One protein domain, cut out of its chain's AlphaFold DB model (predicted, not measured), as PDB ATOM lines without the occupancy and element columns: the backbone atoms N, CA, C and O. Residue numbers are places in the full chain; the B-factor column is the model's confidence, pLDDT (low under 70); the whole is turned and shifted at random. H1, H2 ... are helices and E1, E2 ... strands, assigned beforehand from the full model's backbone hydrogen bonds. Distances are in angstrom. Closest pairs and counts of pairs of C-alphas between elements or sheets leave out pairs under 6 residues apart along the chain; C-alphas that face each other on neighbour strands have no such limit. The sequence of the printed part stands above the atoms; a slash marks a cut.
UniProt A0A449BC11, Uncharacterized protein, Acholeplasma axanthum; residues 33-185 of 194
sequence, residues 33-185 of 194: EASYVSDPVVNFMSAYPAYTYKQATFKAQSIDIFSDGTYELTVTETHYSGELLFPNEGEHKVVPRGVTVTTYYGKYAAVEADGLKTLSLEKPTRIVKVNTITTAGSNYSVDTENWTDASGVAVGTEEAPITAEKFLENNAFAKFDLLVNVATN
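This is residues 33 to 185 of the 194 residues of an uncharacterized protein of Acholeplasma axanthum (UniProt A0A449BC11). This is one broad, twisted sheet of long strands, a wall in which E1 and E2 in line, E3, E4, E5, E7 and E8 run side by side; where E5 bends sharply, its last part turns a corner with E6 and E9, and this three-stranded flap folds back until E9 comes near E1. H2 packs over E7, and small H1 packs at the edge of the wall by E8. The printed part has 153 residues, with nine named strands and two named helices; along the chain the strands E1 to E8 come first, then the helices H1 and H2, and last E9; the class is mostly strand, and the neighbour pairs of the branched sheet are antiparallel. The whole is loose, with a radius of gyration of the C-alphas of 18.4 A, and flat, spanning 50 by 47 by 21 A.

Start with E5, residues 94 to 113, which bends by 91 degrees at residue 109. On one side of it lies E4, residues 70 to 82, with N 102 and O 75 at 2.9 A; the two form a hairpin. On the other side lie E7, residues 126 to 133, with N 101 and O 130 at 2.8 A, and E6, residues 116 to 121, with N 111 and O 118 at 3.0 A; E5 and E6 form a hairpin. On the other side of E4 from E5 lies E3, residues 54 to 66, in a hairpin with E4, with N 60 and O 76 at 3.0 A. On the other side of E3 from E4 lie both E1, residues 33 to 38, with N 36 and O 63 at 2.9 A, and E2, residues 41 to 45, with N 43 and O 57 at 2.9 A; E2 and E3 form a hairpin, and E1 runs on into E2 across a break of 2 residues, at 37 degrees. E2, E3, E4, E5 and E6 make a meander, each strand the antiparallel neighbour of the one before. Past E7 comes the edge strand E8, residues 140 to 143, in a hairpin with it, N 129 and O 142 at 2.9 A. Beside E6 is the edge strand E9, residues 176 to 181, with N 119 and O 178 at 2.8 A. The closest C-alphas of E1 and E9, those of Tyr 36 and Val 180, are 7.1 A apart. H2, residues 164 to 171, is on the sheet at a height of 9.0 A, over E7, and runs across the strands at 72 degrees to E7 on the local plane; their closest C-alphas, Ile 127 and Leu 168, are 6.7 A apart. H1, residues 149 to 154, only grazes the sheet with its residues 150 to 154; its closest C-alpha to E8 is that of Ser 151, 5.4 A from that of Val 142. H1 and H2 are close but not clearly touching, the C-alphas of Gly 152 and Ala 164 being closest at 7.2 A, at a shallow tilt of 26 degrees, the same way. In H1 and H2 every O i to N i+4 pair is within hydrogen-bond range.

Find C-alpha 33 at (60.991, -17.160, 75.853), where E1 begins its 17.3 A. E3 covers 39.7 A and E4 40.1 A. E5 begins at C-alpha 94, (31.048, -1.551, 93.871), and ends 43.9 A away at C-alpha 113. E7 measures 22.8 A. E9 ends at C-alpha 181, (62.487, -13.729, 89.748), after 16.6 A. The shorter elements are E2, E6, E8, H1 and H2.

The C-alphas farthest apart, those of Asp 114 and Glu 159, are 54.3 A apart. The printed part has no cut. The link from E4 to E5, 11 residues, is long. The mean pLDDT of the printed part is 88.7; look for values under 70 at residues 47 to 52, 84 to 93 and 135 to 137.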
ATOM      1  N   GLU A  33      60.005 -16.528  74.967       94.62
ATOM      2  CA  GLU A  33      60.991 -17.160  75.853       94.62
ATOM      3  C   GLU A  33      60.476 -17.292  77.281       94.62
ATOM      4  O   GLU A  33      60.591 -18.362  77.878       94.62
ATOM      5  N   ALA A  34      59.905 -16.217  77.824       95.06
ATOM      6  CA  ALA A  34      59.365 -16.192  79.174       95.06
ATOM      7  C   ALA A  34      58.287 -15.114  79.313       95.06
ATOM      8  O   ALA A  34      58.257 -14.149  78.547       95.06
ATOM      9  N   SER A  35      57.436 -15.298  80.319       97.31
ATOM     10  CA  SER A  35      56.422 -14.346  80.752       97.31
ATOM     11  C   SER A  35      56.551 -14.162  82.257       97.31
ATOM     12  O   SER A  35      56.661 -15.151  82.990       97.31
ATOM     13  N   TYR A  36      56.557 -12.915  82.709       97.25
ATOM     14  CA  TYR A  36      56.621 -12.554  84.121       97.25
ATOM     15  C   TYR A  36      55.431 -11.664  84.477       97.25
ATOM     16  O   TYR A  36      54.970 -10.885  83.642       97.25
ATOM     17  N   VAL A  37      54.943 -11.744  85.715       97.12
ATOM     18  CA  VAL A  37      53.816 -10.930  86.205       97.12
ATOM     19  C   VAL A  37      54.181 -10.166  87.469       97.12
ATOM     20  O   VAL A  37      54.918 -10.669  88.313       97.12
ATOM     21  N   SER A  38      53.675  -8.943  87.606       96.50
ATOM     22  CA  SER A  38      53.905  -8.156  88.808       96.50
ATOM     23  C   SER A  38      52.923  -8.509  89.914       96.50
ATOM     24  O   SER A  38      51.784  -8.901  89.644       96.50
ATOM     25  N   ASP A  39      53.304  -8.229  91.156       90.19
ATOM     26  CA  ASP A  39      52.309  -8.056  92.210       90.19
ATOM     27  C   ASP A  39      51.332  -6.924  91.832       90.19
ATOM     28  O   ASP A  39      51.743  -5.914  91.239       90.19
ATOM     29  N   PRO A  40      50.027  -7.066  92.123       88.19
ATOM     30  CA  PRO A  40      49.073  -6.002  91.875       88.19
ATOM     31  C   PRO A  40      49.230  -4.895  92.922       88.19
ATOM     32  O   PRO A  40      49.323  -5.155  94.121       88.19
ATOM     33  N   VAL A  41      49.164  -3.641  92.481       90.38
ATOM     34  CA  VAL A  41      49.112  -2.466  93.361       90.38
ATOM     35  C   VAL A  41      47.742  -1.807  93.285       90.38
ATOM     36  O   VAL A  41      47.052  -1.881  92.267       90.38
ATOM     37  N   VAL A  42      47.327  -1.147  94.364       88.25
ATOM     38  CA  VAL A  42      46.040  -0.449  94.433       88.25
ATOM     39  C   VAL A  42      46.232   1.002  94.852       88.25
ATOM     40  O   VAL A  42      46.886   1.294  95.849       88.25
ATOM     41  N   ASN A  43      45.617   1.910  94.097       86.56
ATOM     42  CA  ASN A  43      45.577   3.334  94.407       86.56
ATOM     43  C   ASN A  43      44.152   3.746  94.765       86.56
ATOM     44  O   ASN A  43      43.215   3.448  94.022       86.56
ATOM     45  N   PHE A  44      44.002   4.483  95.865       81.50
ATOM     46  CA  PHE A  44      42.718   5.013  96.315       81.50
ATOM     47  C   PHE A  44      42.660   6.528  96.176       81.50
ATOM     48  O   PHE A  44      43.619   7.233  96.480       81.50
ATOM     49  N   MET A  45      41.495   7.034  95.786       79.75
ATOM     50  CA  MET A  45      41.207   8.464  95.749       79.75
ATOM     51  C   MET A  45      39.818   8.742  96.326       79.75
ATOM     52  O   MET A  45      38.853   8.037  96.034       79.75
ATOM     53  N   SER A  46      39.707   9.798  97.135       72.94
ATOM     54  CA  SER A  46      38.424  10.340  97.588       72.94
ATOM     55  C   SER A  46      38.101  11.565  96.740       72.94
ATOM     56  O   SER A  46      38.667  12.627  96.973       72.94
ATOM     57  N   ALA A  47      37.201  11.434  95.763       62.12
ATOM     58  CA  ALA A  47      36.772  12.583  94.956       62.12
ATOM     59  C   ALA A  47      36.048  13.644  95.808       62.12
ATOM     60  O   ALA A  47      36.102  14.831  95.508       62.12
ATOM     61  N   TYR A  48      35.418  13.217  96.909       66.19
ATOM     62  CA  TYR A  48      34.754  14.097  97.861       66.19
ATOM     63  C   TYR A  48      35.158  13.709  99.288       66.19
ATOM     64  O   TYR A  48      34.681  12.693  99.793       66.19
ATOM     65  N   PRO A  49      36.045  14.469  99.956       65.38
ATOM     66  CA  PRO A  49      36.523  14.137 101.303       65.38
ATOM     67  C   PRO A  49      35.410  14.035 102.355       65.38
ATOM     68  O   PRO A  49      35.551  13.292 103.320       65.38
ATOM     69  N   ALA A  50      34.297  14.748 102.149       66.56
ATOM     70  CA  ALA A  50      33.136  14.755 103.039       66.56
ATOM     71  C   ALA A  50      32.194  13.541 102.875       66.56
ATOM     72  O   ALA A  50      31.243  13.416 103.640       66.56
ATOM     73  N   TYR A  51      32.431  12.656 101.898       64.06
ATOM     74  CA  TYR A  51      31.580  11.494 101.615       64.06
ATOM     75  C   TYR A  51      32.392  10.190 101.664       64.06
ATOM     76  O   TYR A  51      33.590  10.163 101.381       64.06
ATOM     77  N   THR A  52      31.727   9.072 101.961       67.50
ATOM     78  CA  THR A  52      32.304   7.709 101.980       67.50
ATOM     79  C   THR A  52      32.621   7.152 100.588       67.50
ATOM     80  O   THR A  52      33.088   6.023 100.456       67.50
ATOM     81  N   TYR A  53      32.405   7.941  99.535       71.50
ATOM     82  CA  TYR A  53      32.639   7.537  98.159       71.50
ATOM     83  C   TYR A  53      34.127   7.558  97.803       71.50
ATOM     84  O   TYR A  53      34.787   8.602  97.857       71.50
ATOM     85  N   LYS A  54      34.648   6.409  97.375       77.25
ATOM     86  CA  LYS A  54      36.041   6.226  96.968       77.25
ATOM     87  C   LYS A  54      36.118   5.688  95.545       77.25
ATOM     88  O   LYS A  54      35.231   4.972  95.079       77.25
ATOM     89  N   GLN A  55      37.214   6.015  94.876       82.31
ATOM     90  CA  GLN A  55      37.657   5.354  93.658       82.31
ATOM     91  C   GLN A  55      38.878   4.497  93.978       82.31
ATOM     92  O   GLN A  55      39.754   4.931  94.728       82.31
ATOM     93  N   ALA A  56      38.916   3.294  93.416       86.06
ATOM     94  CA  ALA A  56      40.059   2.398  93.490       86.06
ATOM     95  C   ALA A  56      40.524   2.053  92.080       86.06
ATOM     96  O   ALA A  56      39.717   1.649  91.240       86.06
ATOM     97  N   THR A  57      41.823   2.189  91.847       89.19
ATOM     98  CA  THR A  57      42.477   1.739  90.622       89.19
ATOM     99  C   THR A  57      43.431   0.617  90.982       89.19
ATOM    100  O   THR A  57      44.428   0.850  91.665       89.19
ATOM    101  N   PHE A  58      43.120  -0.588  90.522       90.69
ATOM    102  CA  PHE A  58      44.009  -1.740  90.612       90.69
ATOM    103  C   PHE A  58      44.910  -1.742  89.390       90.69
ATOM    104  O   PHE A  58      44.410  -1.608  88.273       90.69
ATOM    105  N   LYS A  59      46.215  -1.892  89.592       93.94
ATOM    106  CA  LYS A  59      47.201  -1.942  88.519       93.94
ATOM    107  C   LYS A  59      48.019  -3.214  88.626       93.94
ATOM    108  O   LYS A  59      48.436  -3.584  89.718       93.94
ATOM    109  N   ALA A  60      48.266  -3.852  87.496       95.44
ATOM    110  CA  ALA A  60      49.181  -4.977  87.386       95.44
ATOM    111  C   ALA A  60      49.969  -4.859  86.084       95.44
ATOM    112  O   ALA A  60      49.517  -4.213  85.130       95.44
ATOM    113  N   GLN A  61      51.143  -5.475  86.058       98.00
ATOM    114  CA  GLN A  61      51.991  -5.544  84.881       98.00
ATOM    115  C   GLN A  61      52.264  -6.994  84.507       98.00
ATOM    116  O   GLN A  61      52.347  -7.866  85.369       98.00
ATOM    117  N   SER A  62      52.433  -7.245  83.219       98.06
ATOM    118  CA  SER A  62      53.036  -8.472  82.710       98.06
ATOM    119  C   SER A  62      54.083  -8.114  81.672       98.06
ATOM    120  O   SER A  62      53.908  -7.141  80.939       98.06
ATOM    121  N   ILE A  63      55.159  -8.887  81.599       98.12
ATOM    122  CA  ILE A  63      56.174  -8.732  80.563       98.12
ATOM    123  C   ILE A  63      56.450 -10.065  79.887       98.12
ATOM    124  O   ILE A  63      56.828 -11.033  80.545       98.12
ATOM    125  N   ASP A  64      56.292 -10.069  78.571       98.25
ATOM    126  CA  ASP A  64      56.680 -11.163  77.696       98.25
ATOM    127  C   ASP A  64      57.986 -10.785  76.991       98.25
ATOM    128  O   ASP A  64      58.137  -9.665  76.494       98.25
ATOM    129  N   ILE A  65      58.940 -11.713  76.960       96.75
ATOM    130  CA  ILE A  65      60.222 -11.543  76.266       96.75
ATOM    131  C   ILE A  65      60.383 -12.581  75.159       96.75
ATOM    132  O   ILE A  65      59.953 -13.730  75.301       96.75
ATOM    133  N   PHE A  66      61.008 -12.178  74.056       96.88
ATOM    134  CA  PHE A  66      61.080 -12.972  72.836       96.88
ATOM    135  C   PHE A  66      62.518 -13.221  72.382       96.88
ATOM    136  O   PHE A  66      63.424 -12.421  72.603       96.88
ATOM    137  N   SER A  67      62.704 -14.321  71.655       94.88
ATOM    138  CA  SER A  67      64.012 -14.841  71.237       94.88
ATOM    139  C   SER A  67      64.814 -13.933  70.300       94.88
ATOM    140  O   SER A  67      65.957 -14.237  69.974       94.88
ATOM    141  N   ASP A  68      64.207 -12.868  69.784       92.88
ATOM    142  CA  ASP A  68      64.849 -11.860  68.937       92.88
ATOM    143  C   ASP A  68      65.299 -10.610  69.721       92.88
ATOM    144  O   ASP A  68      65.740  -9.628  69.118       92.88
ATOM    145  N   GLY A  69      65.209 -10.641  71.055       94.62
ATOM    146  CA  GLY A  69      65.586  -9.530  71.926       94.62
ATOM    147  C   GLY A  69      64.523  -8.433  72.019       94.62
ATOM    148  O   GLY A  69      64.845  -7.306  72.407       94.62
ATOM    149  N   THR A  70      63.273  -8.724  71.651       97.50
ATOM    150  CA  THR A  70      62.134  -7.810  71.828       97.50
ATOM    151  C   THR A  70      61.301  -8.145  73.064       97.50
ATOM    152  O   THR A  70      61.336  -9.267  73.569       97.50
ATOM    153  N   TYR A  71      60.568  -7.160  73.578       97.81
ATOM    154  CA  TYR A  71      59.660  -7.339  74.711       97.81
ATOM    155  C   TYR A  71      58.266  -6.773  74.424       97.81
ATOM    156  O   TYR A  71      58.117  -5.830  73.642       97.81
ATOM    157  N   GLU A  72      57.282  -7.300  75.151       98.19
ATOM    158  CA  GLU A  72      55.937  -6.748  75.319       98.19
ATOM    159  C   GLU A  72      55.663  -6.529  76.812       98.19
ATOM    160  O   GLU A  72      55.441  -7.480  77.556       98.19
ATOM    161  N   LEU A  73      55.672  -5.274  77.270       98.38
ATOM    162  CA  LEU A  73      55.305  -4.910  78.641       98.38
ATOM    163  C   LEU A  73      53.867  -4.394  78.639       98.38
ATOM    164  O   LEU A  73      53.587  -3.336  78.081       98.38
ATOM    165  N   THR A  74      52.955  -5.115  79.277       98.31
ATOM    166  CA  THR A  74      51.544  -4.741  79.388       98.31
ATOM    167  C   THR A  74      51.238  -4.218  80.781       98.31
ATOM    168  O   THR A  74      51.480  -4.892  81.775       98.31
ATOM    169  N   VAL A  75      50.648  -3.028  80.854       97.44
ATOM    170  CA  VAL A  75      50.085  -2.436  82.069       97.44
ATOM    171  C   VAL A  75      48.569  -2.511  81.976       97.44
ATOM    172  O   VAL A  75      47.975  -1.960  81.049       97.44
ATOM    173  N   THR A  76      47.940  -3.157  82.952       95.94
ATOM    174  CA  THR A  76      46.481  -3.207  83.081       95.94
ATOM    175  C   THR A  76      46.055  -2.387  84.285       95.94
ATOM    176  O   THR A  76      46.503  -2.646  85.398       95.94
ATOM    177  N   GLU A  77      45.159  -1.430  84.074       93.75
ATOM    178  CA  GLU A  77      44.518  -0.638  85.117       93.75
ATOM    179  C   GLU A  77      43.016  -0.920  85.118       93.75
ATOM    180  O   GLU A  77      42.353  -0.739  84.102       93.75
ATOM    181  N   THR A  78      42.464  -1.357  86.248       90.94
ATOM    182  CA  THR A  78      41.019  -1.554  86.421       90.94
ATOM    183  C   THR A  78      40.481  -0.557  87.429       90.94
ATOM    184  O   THR A  78      40.999  -0.443  88.541       90.94
ATOM    185  N   HIS A  79      39.420   0.146  87.048       88.06
ATOM    186  CA  HIS A  79      38.849   1.235  87.824       88.06
ATOM    187  C   HIS A  79      37.517   0.821  88.443       88.06
ATOM    188  O   HIS A  79      36.619   0.317  87.763       88.06
ATOM    189  N   TYR A  80      37.362   1.106  89.729       86.06
ATOM    190  CA  TYR A  80      36.138   0.893  90.486       86.06
ATOM    191  C   TYR A  80      35.772   2.143  91.270       86.06
ATOM    192  O   TYR A  80      36.624   2.953  91.634       86.06
ATOM    193  N   SER A  81      34.489   2.274  91.579       83.69
ATOM    194  CA  SER A  81      34.008   3.302  92.494       83.69
ATOM    195  C   SER A  81      32.884   2.784  93.373       83.69
ATOM    196  O   SER A  81      32.116   1.929  92.928       83.69
ATOM    197  N   GLY A  82      32.722   3.364  94.551       77.25
ATOM    198  CA  GLY A  82      31.595   3.085  95.431       77.25
ATOM    199  C   GLY A  82      31.910   3.459  96.870       77.25
ATOM    200  O   GLY A  82      32.899   4.139  97.148       77.25
ATOM    201  N   GLU A  83      31.081   2.975  97.785       72.12
ATOM    202  CA  GLU A  83      31.386   2.954  99.216       72.12
ATOM    203  C   GLU A  83      32.425   1.855  99.468       72.12
ATOM    204  O   GLU A  83      32.105   0.754  99.906       72.12
ATOM    205  N   LEU A  84      33.675   2.114  99.086       64.88
ATOM    206  CA  LEU A  84      34.775   1.188  99.341       64.88
ATOM    207  C   LEU A  84      35.243   1.418 100.779       64.88
ATOM    208  O   LEU A  84      36.058   2.305 101.041       64.88
ATOM    209  N   LEU A  85      34.666   0.662 101.711       61.22
ATOM    210  CA  LEU A  85      35.077   0.650 103.110       61.22
ATOM    211  C   LEU A  85      36.171  -0.408 103.312       61.22
ATOM    212  O   LEU A  85      36.113  -1.504 102.756       61.22
ATOM    213  N   PHE A  86      37.184  -0.053 104.101       54.09
ATOM    214  CA  PHE A  86      38.223  -0.969 104.566       54.09
ATOM    215  C   PHE A  86      38.233  -0.949 106.102       54.09
ATOM    216  O   PHE A  86      38.281   0.149 106.663       54.09
ATOM    217  N   PRO A  87      38.218  -2.109 106.792       53.22
ATOM    218  CA  PRO A  87      38.220  -3.473 106.249       53.22
ATOM    219  C   PRO A  87      36.893  -3.854 105.567       53.22
ATOM    220  O   PRO A  87      35.833  -3.350 105.914       53.22
ATOM    221  N   ASN A  88      36.979  -4.723 104.557       53.78
ATOM    222  CA  ASN A  88      35.834  -5.192 103.775       53.78
ATOM    223  C   ASN A  88      34.968  -6.136 104.626       53.78
ATOM    224  O   ASN A  88      35.344  -7.289 104.838       53.78
ATOM    225  N   GLU A  89      33.819  -5.655 105.101       59.34
ATOM    226  CA  GLU A  89      32.873  -6.436 105.917       59.34
ATOM    227  C   GLU A  89      31.859  -7.239 105.077       59.34
ATOM    228  O   GLU A  89      30.966  -7.884 105.620       59.34
ATOM    229  N   GLY A  90      32.030  -7.278 103.750       54.34
ATOM    230  CA  GLY A  90      31.431  -8.304 102.892       54.34
ATOM    231  C   GLY A  90      30.272  -7.862 102.001       54.34
ATOM    232  O   GLY A  90      29.917  -8.617 101.098       54.34
ATOM    233  N   GLU A  91      29.726  -6.652 102.151       56.72
ATOM    234  CA  GLU A  91      28.656  -6.160 101.269       56.72
ATOM    235  C   GLU A  91      28.816  -4.673 100.930       56.72
ATOM    236  O   GLU A  91      28.231  -3.790 101.553       56.72
ATOM    237  N   HIS A  92      29.593  -4.385  99.884       61.94
ATOM    238  CA  HIS A  92      29.699  -3.037  99.327       61.94
ATOM    239  C   HIS A  92      29.200  -3.011  97.886       61.94
ATOM    240  O   HIS A  92      29.543  -3.866  97.065       61.94
ATOM    241  N   LYS A  93      28.400  -1.993  97.553       66.06
ATOM    242  CA  LYS A  93      28.010  -1.726  96.167       66.06
ATOM    243  C   LYS A  93      29.198  -1.115  95.432       66.06
ATOM    244  O   LYS A  93      29.426   0.092  95.489       66.06
ATOM    245  N   VAL A  94      29.949  -1.965  94.742       73.62
ATOM    246  CA  VAL A  94      31.048  -1.551  93.871       73.62
ATOM    247  C   VAL A  94      30.545  -1.443  92.437       73.62
ATOM    248  O   VAL A  94      29.876  -2.339  91.929       73.62
ATOM    249  N   VAL A  95      30.885  -0.342  91.773       81.31
ATOM    250  CA  VAL A  95      30.564  -0.109  90.366       81.31
ATOM    251  C   VAL A  95      31.854  -0.171  89.545       81.31
ATOM    252  O   VAL A  95      32.735   0.668  89.766       81.31
ATOM    253  N   PRO A  96      31.988  -1.123  88.601       85.00
ATOM    254  CA  PRO A  96      33.073  -1.124  87.625       85.00
ATOM    255  C   PRO A  96      33.008   0.133  86.755       85.00
ATOM    256  O   PRO A  96      31.960   0.450  86.187       85.00
ATOM    257  N   ARG A  97      34.127   0.851  86.655       86.50
ATOM    258  CA  ARG A  97      34.267   2.091  85.871       86.50
ATOM    259  C   ARG A  97      35.048   1.912  84.581       86.50
ATOM    260  O   ARG A  97      35.016   2.800  83.738       86.50
ATOM    261  N   GLY A  98      35.678   0.758  84.403       89.75
ATOM    262  CA  GLY A  98      36.345   0.406  83.163       89.75
ATOM    263  C   GLY A  98      37.748  -0.129  83.367       89.75
ATOM    264  O   GLY A  98      38.185  -0.362  84.495       89.75
ATOM    265  N   VAL A  99      38.433  -0.317  82.248       91.56
ATOM    266  CA  VAL A  99      39.786  -0.851  82.163       91.56
ATOM    267  C   VAL A  99      40.586  -0.023  81.164       91.56
ATOM    268  O   VAL A  99      40.092   0.318  80.087       91.56
ATOM    269  N   THR A 100      41.834   0.264  81.507       93.62
ATOM    270  CA  THR A 100      42.847   0.732  80.563       93.62
ATOM    271  C   THR A 100      43.923  -0.335  80.439       93.62
ATOM    272  O   THR A 100      44.483  -0.761  81.445       93.62
ATOM    273  N   VAL A 101      44.236  -0.749  79.217       96.62
ATOM    274  CA  VAL A 101      45.366  -1.631  78.913       96.62
ATOM    275  C   VAL A 101      46.336  -0.860  78.034       96.62
ATOM    276  O   VAL A 101      45.938  -0.326  77.001       96.62
ATOM    277  N   THR A 102      47.595  -0.770  78.450       97.12
ATOM    278  CA  THR A 102      48.667  -0.169  77.649       97.12
ATOM    279  C   THR A 102      49.770  -1.195  77.461       97.12
ATOM    280  O   THR A 102      50.337  -1.657  78.446       97.12
ATOM    281  N   THR A 103      50.079  -1.535  76.216       98.38
ATOM    282  CA  THR A 103      51.156  -2.456  75.853       98.38
ATOM    283  C   THR A 103      52.280  -1.683  75.180       98.38
ATOM    284  O   THR A 103      52.064  -0.963  74.204       98.38
ATOM    285  N   TYR A 104      53.478  -1.831  75.726       98.31
ATOM    286  CA  TYR A 104      54.711  -1.214  75.267       98.31
ATOM    287  C   TYR A 104      55.572  -2.261  74.574       98.31
ATOM    288  O   TYR A 104      55.832  -3.322  75.141       98.31
ATOM    289  N   TYR A 105      56.048  -1.927  73.381       98.19
ATOM    290  CA  TYR A 105      56.907  -2.780  72.572       98.19
ATOM    291  C   TYR A 105      58.275  -2.123  72.420       98.19
ATOM    292  O   TYR A 105      58.370  -0.929  72.103       98.19
ATOM    293  N   GLY A 106      59.334  -2.902  72.598       96.94
ATOM    294  CA  GLY A 106      60.699  -2.412  72.458       96.94
ATOM    295  C   GLY A 106      61.725  -3.534  72.444       96.94
ATOM    296  O   GLY A 106      61.398  -4.696  72.212       96.94
ATOM    297  N   LYS A 107      62.986  -3.170  72.679       98.12
ATOM    298  CA  LYS A 107      64.108  -4.110  72.784       98.12
ATOM    299  C   LYS A 107      64.569  -4.244  74.224       98.12
ATOM    300  O   LYS A 107      64.505  -3.276  74.978       98.12
ATOM    301  N   TYR A 108      65.068  -5.415  74.585       97.69
ATOM    302  CA  TYR A 108      65.687  -5.640  75.883       97.69
ATOM    303  C   TYR A 108      67.062  -6.286  75.741       97.69
ATOM    304  O   TYR A 108      67.382  -6.925  74.738       97.69
ATOM    305  N   ALA A 109      67.866  -6.132  76.785       95.12
ATOM    306  CA  ALA A 109      68.991  -7.008  77.072       95.12
ATOM    307  C   ALA A 109      68.731  -7.712  78.406       95.12
ATOM    308  O   ALA A 109      68.035  -7.168  79.263       95.12
ATOM    309  N   ALA A 110      69.278  -8.911  78.590       95.38
ATOM    310  CA  ALA A 110      69.115  -9.664  79.826       95.38
ATOM    311  C   ALA A 110      70.456 -10.142  80.377       95.38
ATOM    312  O   ALA A 110      71.315 -10.613  79.631       95.38
ATOM    313  N   VAL A 111      70.593 -10.070  81.698       93.44
ATOM    314  CA  VAL A 111      71.677 -10.699  82.456       93.44
ATOM    315  C   VAL A 111      71.044 -11.518  83.573       93.44
ATOM    316  O   VAL A 111      70.181 -11.020  84.292       93.44
ATOM    317  N   GLU A 112      71.449 -12.777  83.707       90.19
ATOM    318  CA  GLU A 112      70.971 -13.679  84.756       90.19
ATOM    319  C   GLU A 112      72.108 -13.983  85.734       90.19
ATOM    320  O   GLU A 112      73.209 -14.350  85.318       90.19
ATOM    321  N   ALA A 113      71.838 -13.808  87.026       85.00
ATOM    322  CA  ALA A 113      72.758 -14.112  88.114       85.00
ATOM    323  C   ALA A 113      71.957 -14.552  89.346       85.00
ATOM    324  O   ALA A 113      70.952 -13.936  89.693       85.00
ATOM    325  N   ASP A 114      72.388 -15.635  89.996       82.56
ATOM    326  CA  ASP A 114      71.832 -16.114  91.271       82.56
ATOM    327  C   ASP A 114      70.296 -16.313  91.288       82.56
ATOM    328  O   ASP A 114      69.630 -16.077  92.294       82.56
ATOM    329  N   GLY A 115      69.708 -16.757  90.168       81.75
ATOM    330  CA  GLY A 115      68.262 -17.013  90.039       81.75
ATOM    331  C   GLY A 115      67.398 -15.762  89.830       81.75
ATOM    332  O   GLY A 115      66.175 -15.864  89.681       81.75
ATOM    333  N   LEU A 116      68.029 -14.591  89.771       89.56
ATOM    334  CA  LEU A 116      67.422 -13.332  89.368       89.56
ATOM    335  C   LEU A 116      67.872 -12.978  87.953       89.56
ATOM    336  O   LEU A 116      69.019 -13.198  87.558       89.56
ATOM    337  N   LYS A 117      66.961 -12.399  87.179       94.88
ATOM    338  CA  LYS A 117      67.251 -11.908  85.836       94.88
ATOM    339  C   LYS A 117      66.961 -10.421  85.782       94.88
ATOM    340  O   LYS A 117      65.871  -9.982  86.125       94.88
ATOM    341  N   THR A 118      67.953  -9.646  85.370       96.75
ATOM    342  CA  THR A 118      67.793  -8.217  85.104       96.75
ATOM    343  C   THR A 118      67.486  -8.050  83.627       96.75
ATOM    344  O   THR A 118      68.274  -8.481  82.785       96.75
ATOM    345  N   LEU A 119      66.340  -7.450  83.321       97.31
ATOM    346  CA  LEU A 119      65.912  -7.089  81.976       97.31
ATOM    347  C   LEU A 119      66.116  -5.581  81.790       97.31
ATOM    348  O   LEU A 119      65.352  -4.784  82.326       97.31
ATOM    349  N   SER A 120      67.130  -5.181  81.029       97.44
ATOM    350  CA  SER A 120      67.336  -3.782  80.646       97.44
ATOM    351  C   SER A 120      66.406  -3.439  79.488       97.44
ATOM    352  O   SER A 120      66.705  -3.768  78.337       97.44
ATOM    353  N   LEU A 121      65.272  -2.809  79.786       97.81
ATOM    354  CA  LEU A 121      64.258  -2.446  78.800       97.81
ATOM    355  C   LEU A 121      64.601  -1.100  78.173       97.81
ATOM    356  O   LEU A 121      64.655  -0.075  78.853       97.81
ATOM    357  N   GLU A 122      64.806  -1.090  76.862       97.44
ATOM    358  CA  GLU A 122      64.973   0.146  76.104       97.44
ATOM    359  C   GLU A 122      63.653   0.921  76.013       97.44
ATOM    360  O   GLU A 122      62.559   0.361  76.162       97.44
ATOM    361  N   LYS A 123      63.761   2.220  75.708       96.88
ATOM    362  CA  LYS A 123      62.601   3.079  75.441       96.88
ATOM    363  C   LYS A 123      61.675   2.413  74.398       96.88
ATOM    364  O   LYS A 123      62.172   2.013  73.342       96.88
ATOM    365  N   PRO A 124      60.353   2.337  74.645       97.50
ATOM    366  CA  PRO A 124      59.403   1.756  73.706       97.50
ATOM    367  C   PRO A 124      59.434   2.451  72.347       97.50
ATOM    368  O   PRO A 124      59.504   3.681  72.265       97.50
ATOM    369  N   THR A 125      59.321   1.662  71.284       97.12
ATOM    370  CA  THR A 125      59.205   2.147  69.900       97.12
ATOM    371  C   THR A 125      57.782   2.047  69.367       97.12
ATOM    372  O   THR A 125      57.461   2.693  68.374       97.12
ATOM    373  N   ARG A 126      56.922   1.266  70.028       97.94
ATOM    374  CA  ARG A 126      55.493   1.188  69.732       97.94
ATOM    375  C   ARG A 126      54.685   1.072  71.018       97.94
ATOM    376  O   ARG A 126      55.115   0.437  71.980       97.94
ATOM    377  N   ILE A 127      53.511   1.694  71.021       98.06
ATOM    378  CA  ILE A 127      52.533   1.616  72.102       98.06
ATOM    379  C   ILE A 127      51.174   1.274  71.503       98.06
ATOM    380  O   ILE A 127      50.709   1.947  70.582       98.06
ATOM    381  N   VAL A 128      50.524   0.270  72.082       97.94
ATOM    382  CA  VAL A 128      49.104  -0.016  71.874       97.94
ATOM    383  C   VAL A 128      48.368   0.348  73.154       97.94
ATOM    384  O   VAL A 128      48.759  -0.081  74.238       97.94
ATOM    385  N   LYS A 129      47.309   1.148  73.055       95.94
ATOM    386  CA  LYS A 129      46.501   1.539  74.212       95.94
ATOM    387  C   LYS A 129      45.030   1.325  73.930       95.94
ATOM    388  O   LYS A 129      44.483   1.912  73.001       95.94
ATOM    389  N   VAL A 130      44.396   0.536  74.786       94.88
ATOM    390  CA  VAL A 130      42.958   0.298  74.800       94.88
ATOM    391  C   VAL A 130      42.392   0.916  76.066       94.88
ATOM    392  O   VAL A 130      42.822   0.608  77.176       94.88
ATOM    393  N   ASN A 131      41.413   1.793  75.906       91.75
ATOM    394  CA  ASN A 131      40.682   2.401  77.002       91.75
ATOM    395  C   ASN A 131      39.204   2.048  76.850       91.75
ATOM    396  O   ASN A 131      38.587   2.307  75.817       91.75
ATOM    397  N   THR A 132      38.652   1.400  77.868       90.12
ATOM    398  CA  THR A 132      37.234   1.059  77.943       90.12
ATOM    399  C   THR A 132      36.692   1.586  79.254       90.12
ATOM    400  O   THR A 132      36.909   0.976  80.296       90.12
ATOM    401  N   ILE A 133      35.994   2.715  79.221       82.62
ATOM    402  CA  ILE A 133      35.439   3.382  80.396       82.62
ATOM    403  C   ILE A 133      33.916   3.322  80.316       82.62
ATOM    404  O   ILE A 133      33.295   3.704  79.330       82.62
ATOM    405  N   THR A 134      33.286   2.823  81.378       74.00
ATOM    406  CA  THR A 134      31.829   2.596  81.422       74.00
ATOM    407  C   THR A 134      31.042   3.847  81.810       74.00
ATOM    408  O   THR A 134      29.811   3.836  81.807       74.00
ATOM    409  N   THR A 135      31.731   4.940  82.148       63.91
ATOM    410  CA  THR A 135      31.122   6.213  82.543       63.91
ATOM    411  C   THR A 135      31.755   7.400  81.850       63.91
ATOM    412  O   THR A 135      32.924   7.660  82.102       63.91
ATOM    413  N   ALA A 136      30.969   8.157  81.081       57.88
ATOM    414  CA  ALA A 136      31.268   9.506  80.566       57.88
ATOM    415  C   ALA A 136      32.631   9.725  79.863       57.88
ATOM    416  O   ALA A 136      32.936  10.850  79.485       57.88
ATOM    417  N   GLY A 137      33.436   8.679  79.677       63.66
ATOM    418  CA  GLY A 137      34.688   8.680  78.940       63.66
ATOM    419  C   GLY A 137      34.505   8.021  77.582       63.66
ATOM    420  O   GLY A 137      33.639   7.162  77.403       63.66
ATOM    421  N   SER A 138      35.324   8.433  76.624       74.12
ATOM    422  CA  SER A 138      35.340   7.841  75.292       74.12
ATOM    423  C   SER A 138      36.114   6.529  75.321       74.12
ATOM    424  O   SER A 138      37.260   6.493  75.761       74.12
ATOM    425  N   ASN A 139      35.501   5.459  74.819       89.88
ATOM    426  CA  ASN A 139      36.224   4.227  74.533       89.88
ATOM    427  C   ASN A 139      37.086   4.440  73.292       89.88
ATOM    428  O   ASN A 139      36.596   4.944  72.282       89.88
ATOM    429  N   TYR A 140      38.344   4.022  73.347       90.94
ATOM    430  CA  TYR A 140      39.235   4.094  72.197       90.94
ATOM    431  C   TYR A 140      40.260   2.967  72.204       90.94
ATOM    432  O   TYR A 140      40.575   2.374  73.236       90.94
ATOM    433  N   SER A 141      40.803   2.704  71.022       94.81
ATOM    434  CA  SER A 141      41.973   1.862  70.821       94.81
ATOM    435  C   SER A 141      42.896   2.581  69.852       94.81
ATOM    436  O   SER A 141      42.453   2.975  68.776       94.81
ATOM    437  N   VAL A 142      44.155   2.757  70.236       96.06
ATOM    438  CA  VAL A 142      45.182   3.377  69.394       96.06
ATOM    439  C   VAL A 142      46.425   2.505  69.348       96.06
ATOM    440  O   VAL A 142      46.742   1.805  70.311       96.06
ATOM    441  N   ASP A 143      47.128   2.571  68.227       97.69
ATOM    442  CA  ASP A 143      48.365   1.845  67.968       97.69
ATOM    443  C   ASP A 143      49.312   2.754  67.189       97.69
ATOM    444  O   ASP A 143      48.993   3.170  66.077       97.69
ATOM    445  N   THR A 144      50.470   3.075  67.762       97.81
ATOM    446  CA  THR A 144      51.436   3.992  67.137       97.81
ATOM    447  C   THR A 144      52.041   3.460  65.838       97.81
ATOM    448  O   THR A 144      52.537   4.260  65.055       97.81
ATOM    449  N   GLU A 145      52.030   2.145  65.597       96.56
ATOM    450  CA  GLU A 145      52.499   1.570  64.323       96.56
ATOM    451  C   GLU A 145      51.412   1.608  63.238       96.56
ATOM    452  O   GLU A 145      51.716   1.785  62.062       96.56
ATOM    453  N   ASN A 146      50.142   1.497  63.634       96.25
ATOM    454  CA  ASN A 146      48.984   1.489  62.736       96.25
ATOM    455  C   ASN A 146      48.107   2.732  62.961       96.25
ATOM    456  O   ASN A 146      46.890   2.632  63.140       96.25
ATOM    457  N   TRP A 147      48.741   3.907  63.003       96.75
ATOM    458  CA  TRP A 147      48.078   5.156  63.373       96.75
ATOM    459  C   TRP A 147      47.092   5.638  62.307       96.75
ATOM    460  O   TRP A 147      47.334   5.531  61.105       96.75
ATOM    461  N   THR A 148      45.989   6.230  62.756       96.06
ATOM    462  CA  THR A 148      44.957   6.828  61.898       96.06
ATOM    463  C   THR A 148      44.587   8.218  62.400       96.06
ATOM    464  O   THR A 148      44.780   8.524  63.577       96.06
ATOM    465  N   ASP A 149      43.975   9.047  61.553       94.38
ATOM    466  CA  ASP A 149      43.470  10.365  61.971       94.38
ATOM    467  C   ASP A 149      42.481  10.247  63.142       94.38
ATOM    468  O   ASP A 149      42.553  11.000  64.113       94.38
ATOM    469  N   ALA A 150      41.622   9.221  63.111       94.50
ATOM    470  CA  ALA A 150      40.707   8.906  64.207       94.50
ATOM    471  C   ALA A 150      41.443   8.570  65.515       94.50
ATOM    472  O   ALA A 150      40.958   8.923  66.589       94.50
ATOM    473  N   SER A 151      42.620   7.936  65.441       95.31
ATOM    474  CA  SER A 151      43.473   7.713  66.617       95.31
ATOM    475  C   SER A 151      43.936   9.045  67.198       95.31
ATOM    476  O   SER A 151      43.794   9.269  68.398       95.31
ATOM    477  N   GLY A 152      44.413   9.956  66.345       94.62
ATOM    478  CA  GLY A 152      44.876  11.282  66.755       94.62
ATOM    479  C   GLY A 152      43.804  12.131  67.432       94.62
ATOM    480  O   GLY A 152      44.097  12.794  68.426       94.62
ATOM    481  N   VAL A 153      42.563  12.060  66.944       94.62
ATOM    482  CA  VAL A 153      41.406  12.711  67.578       94.62
ATOM    483  C   VAL A 153      41.046  12.034  68.903       94.62
ATOM    484  O   VAL A 153      40.837  12.721  69.898       94.62
ATOM    485  N   ALA A 154      41.018  10.697  68.954       92.25
ATOM    486  CA  ALA A 154      40.587   9.948  70.140       92.25
ATOM    487  C   ALA A 154      41.449  10.204  71.387       92.25
ATOM    488  O   ALA A 154      40.941  10.162  72.509       92.25
ATOM    489  N   VAL A 155      42.746  10.458  71.199       92.25
ATOM    490  CA  VAL A 155      43.695  10.774  72.282       92.25
ATOM    491  C   VAL A 155      44.098  12.257  72.335       92.25
ATOM    492  O   VAL A 155      44.935  12.634  73.156       92.25
ATOM    493  N   GLY A 156      43.500  13.085  71.477       90.62
ATOM    494  CA  GLY A 156      43.638  14.540  71.420       90.62
ATOM    495  C   GLY A 156      42.259  15.205  71.436       90.62
ATOM    496  O   GLY A 156      41.431  14.887  72.290       90.62
ATOM    497  N   THR A 157      42.016  16.123  70.498       87.50
ATOM    498  CA  THR A 157      40.675  16.660  70.191       87.50
ATOM    499  C   THR A 157      40.464  16.759  68.676       87.50
ATOM    500  O   THR A 157      41.405  16.548  67.911       87.50
ATOM    501  N   GLU A 158      39.248  17.085  68.222       87.50
ATOM    502  CA  GLU A 158      38.978  17.328  66.795       87.50
ATOM    503  C   GLU A 158      39.741  18.553  66.265       87.50
ATOM    504  O   GLU A 158      40.240  18.542  65.142       87.50
ATOM    505  N   GLU A 159      39.884  19.596  67.084       92.75
ATOM    506  CA  GLU A 159      40.581  20.841  66.736       92.75
ATOM    507  C   GLU A 159      42.105  20.742  66.888       92.75
ATOM    508  O   GLU A 159      42.842  21.557  66.330       92.75
ATOM    509  N   ALA A 160      42.583  19.761  67.654       92.44
ATOM    510  CA  ALA A 160      43.996  19.527  67.929       92.44
ATOM    511  C   ALA A 160      44.302  18.016  68.020       92.44
ATOM    512  O   ALA A 160      44.634  17.511  69.101       92.44
ATOM    513  N   PRO A 161      44.193  17.270  66.905       93.81
ATOM    514  CA  PRO A 161      44.563  15.863  66.885       93.81
ATOM    515  C   PRO A 161      46.065  15.713  67.137       93.81
ATOM    516  O   PRO A 161      46.877  16.514  66.664       93.81
ATOM    517  N   ILE A 162      46.452  14.672  67.870       96.12
ATOM    518  CA  ILE A 162      47.866  14.385  68.134       96.12
ATOM    519  C   ILE A 162      48.417  13.336  67.166       96.12
ATOM    520  O   ILE A 162      47.710  12.424  66.740       96.12
ATOM    521  N   THR A 163      49.697  13.456  66.811       97.56
ATOM    522  CA  THR A 163      50.368  12.482  65.936       97.56
ATOM    523  C   THR A 163      50.826  11.246  66.715       97.56
ATOM    524  O   THR A 163      50.955  11.289  67.945       97.56
ATOM    525  N   ALA A 164      51.130  10.158  65.999       97.69
ATOM    526  CA  ALA A 164      51.697   8.942  66.582       97.69
ATOM    527  C   ALA A 164      53.007   9.226  67.328       97.69
ATOM    528  O   ALA A 164      53.207   8.751  68.447       97.69
ATOM    529  N   GLU A 165      53.881  10.048  66.741       97.31
ATOM    530  CA  GLU A 165      55.173  10.422  67.316       97.31
ATOM    531  C   GLU A 165      54.975  11.209  68.604       97.31
ATOM    532  O   GLU A 165      55.657  10.943  69.593       97.31
ATOM    533  N   LYS A 166      54.011  12.143  68.624       96.62
ATOM    534  CA  LYS A 166      53.720  12.917  69.830       96.62
ATOM    535  C   LYS A 166      53.107  12.050  70.922       96.62
ATOM    536  O   LYS A 166      53.452  12.203  72.095       96.62
ATOM    537  N   PHE A 167      52.227  11.120  70.555       96.44
ATOM    538  CA  PHE A 167      51.668  10.153  71.495       96.44
ATOM    539  C   PHE A 167      52.757   9.253  72.090       96.44
ATOM    540  O   PHE A 167      52.834   9.124  73.315       96.44
ATOM    541  N   LEU A 168      53.626   8.684  71.246       96.56
ATOM    542  CA  LEU A 168      54.764   7.869  71.667       96.56
ATOM    543  C   LEU A 168      55.703   8.674  72.565       96.56
ATOM    544  O   LEU A 168      56.068   8.209  73.639       96.56
ATOM    545  N   GLU A 169      56.044   9.904  72.178       95.19
ATOM    546  CA  GLU A 169      56.863  10.799  72.986       95.19
ATOM    547  C   GLU A 169      56.240  11.003  74.364       95.19
ATOM    548  O   GLU A 169      56.948  10.867  75.354       95.19
ATOM    549  N   ASN A 170      54.942  11.307  74.447       94.62
ATOM    550  CA  ASN A 170      54.244  11.614  75.697       94.62
ATOM    551  C   ASN A 170      54.100  10.410  76.636       94.62
ATOM    552  O   ASN A 170      54.124  10.610  77.849       94.62
ATOM    553  N   ASN A 171      53.961   9.195  76.097       95.25
ATOM    554  CA  ASN A 171      53.586   8.010  76.873       95.25
ATOM    555  C   ASN A 171      54.713   6.978  77.043       95.25
ATOM    556  O   ASN A 171      54.589   6.106  77.900       95.25
ATOM    557  N   ALA A 172      55.787   7.040  76.251       96.31
ATOM    558  CA  ALA A 172      56.921   6.133  76.393       96.31
ATOM    559  C   ALA A 172      57.718   6.424  77.673       96.31
ATOM    560  O   ALA A 172      58.039   7.581  77.966       96.31
ATOM    561  N   PHE A 173      58.087   5.362  78.388       96.50
ATOM    562  CA  PHE A 173      59.026   5.428  79.505       96.50
ATOM    563  C   PHE A 173      60.479   5.553  79.020       96.50
ATOM    564  O   PHE A 173      60.806   5.217  77.878       96.50
ATOM    565  N   ALA A 174      61.363   6.041  79.891       95.88
ATOM    566  CA  ALA A 174      62.806   6.020  79.659       95.88
ATOM    567  C   ALA A 174      63.385   4.620  79.917       95.88
ATOM    568  O   ALA A 174      62.794   3.839  80.654       95.88
ATOM    569  N   LYS A 175      64.555   4.316  79.339       95.81
ATOM    570  CA  LYS A 175      65.256   3.048  79.589       95.81
ATOM    571  C   LYS A 175      65.377   2.781  81.094       95.81
ATOM    572  O   LYS A 175      65.801   3.672  81.830       95.81
ATOM    573  N   PHE A 176      65.072   1.558  81.519       96.81
ATOM    574  CA  PHE A 176      65.214   1.136  82.912       96.81
ATOM    575  C   PHE A 176      65.501  -0.363  83.023       96.81
ATOM    576  O   PHE A 176      65.311  -1.115  82.066       96.81
ATOM    577  N   ASP A 177      65.948  -0.784  84.203       96.56
ATOM    578  CA  ASP A 177      66.199  -2.186  84.521       96.56
ATOM    579  C   ASP A 177      65.035  -2.760  85.332       96.56
ATOM    580  O   ASP A 177      64.668  -2.230  86.382       96.56
ATOM    581  N   LEU A 178      64.468  -3.860  84.848       96.38
ATOM    582  CA  LEU A 178      63.429  -4.624  85.522       96.38
ATOM    583  C   LEU A 178      64.028  -5.911  86.087       96.38
ATOM    584  O   LEU A 178      64.512  -6.762  85.340       96.38
ATOM    585  N   LEU A 179      63.977  -6.071  87.406       95.88
ATOM    586  CA  LEU A 179      64.430  -7.287  88.068       95.88
ATOM    587  C   LEU A 179      63.285  -8.299  88.138       95.88
ATOM    588  O   LEU A 179      62.239  -8.012  88.719       95.88
ATOM    589  N   VAL A 180      63.492  -9.488  87.577       96.00
ATOM    590  CA  VAL A 180      62.518 -10.582  87.601       96.00
ATOM    591  C   VAL A 180      63.072 -11.790  88.352       96.00
ATOM    592  O   VAL A 180      64.257 -12.129  88.261       96.00
ATOM    593  N   ASN A 181      62.195 -12.468  89.087       94.56
ATOM    594  CA  ASN A 181      62.487 -13.729  89.748       94.56
ATOM    595  C   ASN A 181      62.131 -14.885  88.809       94.56
ATOM    596  O   ASN A 181      60.959 -15.125  88.505       94.56
ATOM    597  N   VAL A 182      63.152 -15.613  88.355       92.38
ATOM    598  CA  VAL A 182      62.996 -16.704  87.383       92.38
ATOM    599  C   VAL A 182      62.317 -17.928  88.008       92.38
ATOM    600  O   VAL A 182      61.637 -18.674  87.311       92.38
ATOM    601  N   ALA A 183      62.435 -18.123  89.325       92.75
ATOM    602  CA  ALA A 183      61.820 -19.255  90.015       92.75
ATOM    603  C   ALA A 183      60.302 -19.089  90.190       92.75
ATOM    604  O   ALA A 183      59.568 -20.076  90.162       92.75
ATOM    605  N   THR A 184      59.828 -17.855  90.375       93.81
ATOM    606  CA  THR A 184      58.402 -17.561  90.605       93.81
ATOM    607  C   THR A 184      57.701 -16.939  89.400       93.81
ATOM    608  O   THR A 184      56.492 -16.735  89.456       93.81
ATOM    609  N   ASN A 185      58.435 -16.638  88.323       94.88
ATOM    610  CA  ASN A 185      57.952 -15.880  87.165       94.88
ATOM    611  C   ASN A 185      57.281 -14.554  87.564       94.88
ATOM    612  O   ASN A 185      56.245 -14.172  87.017       94.88
TER     613      ASN A 185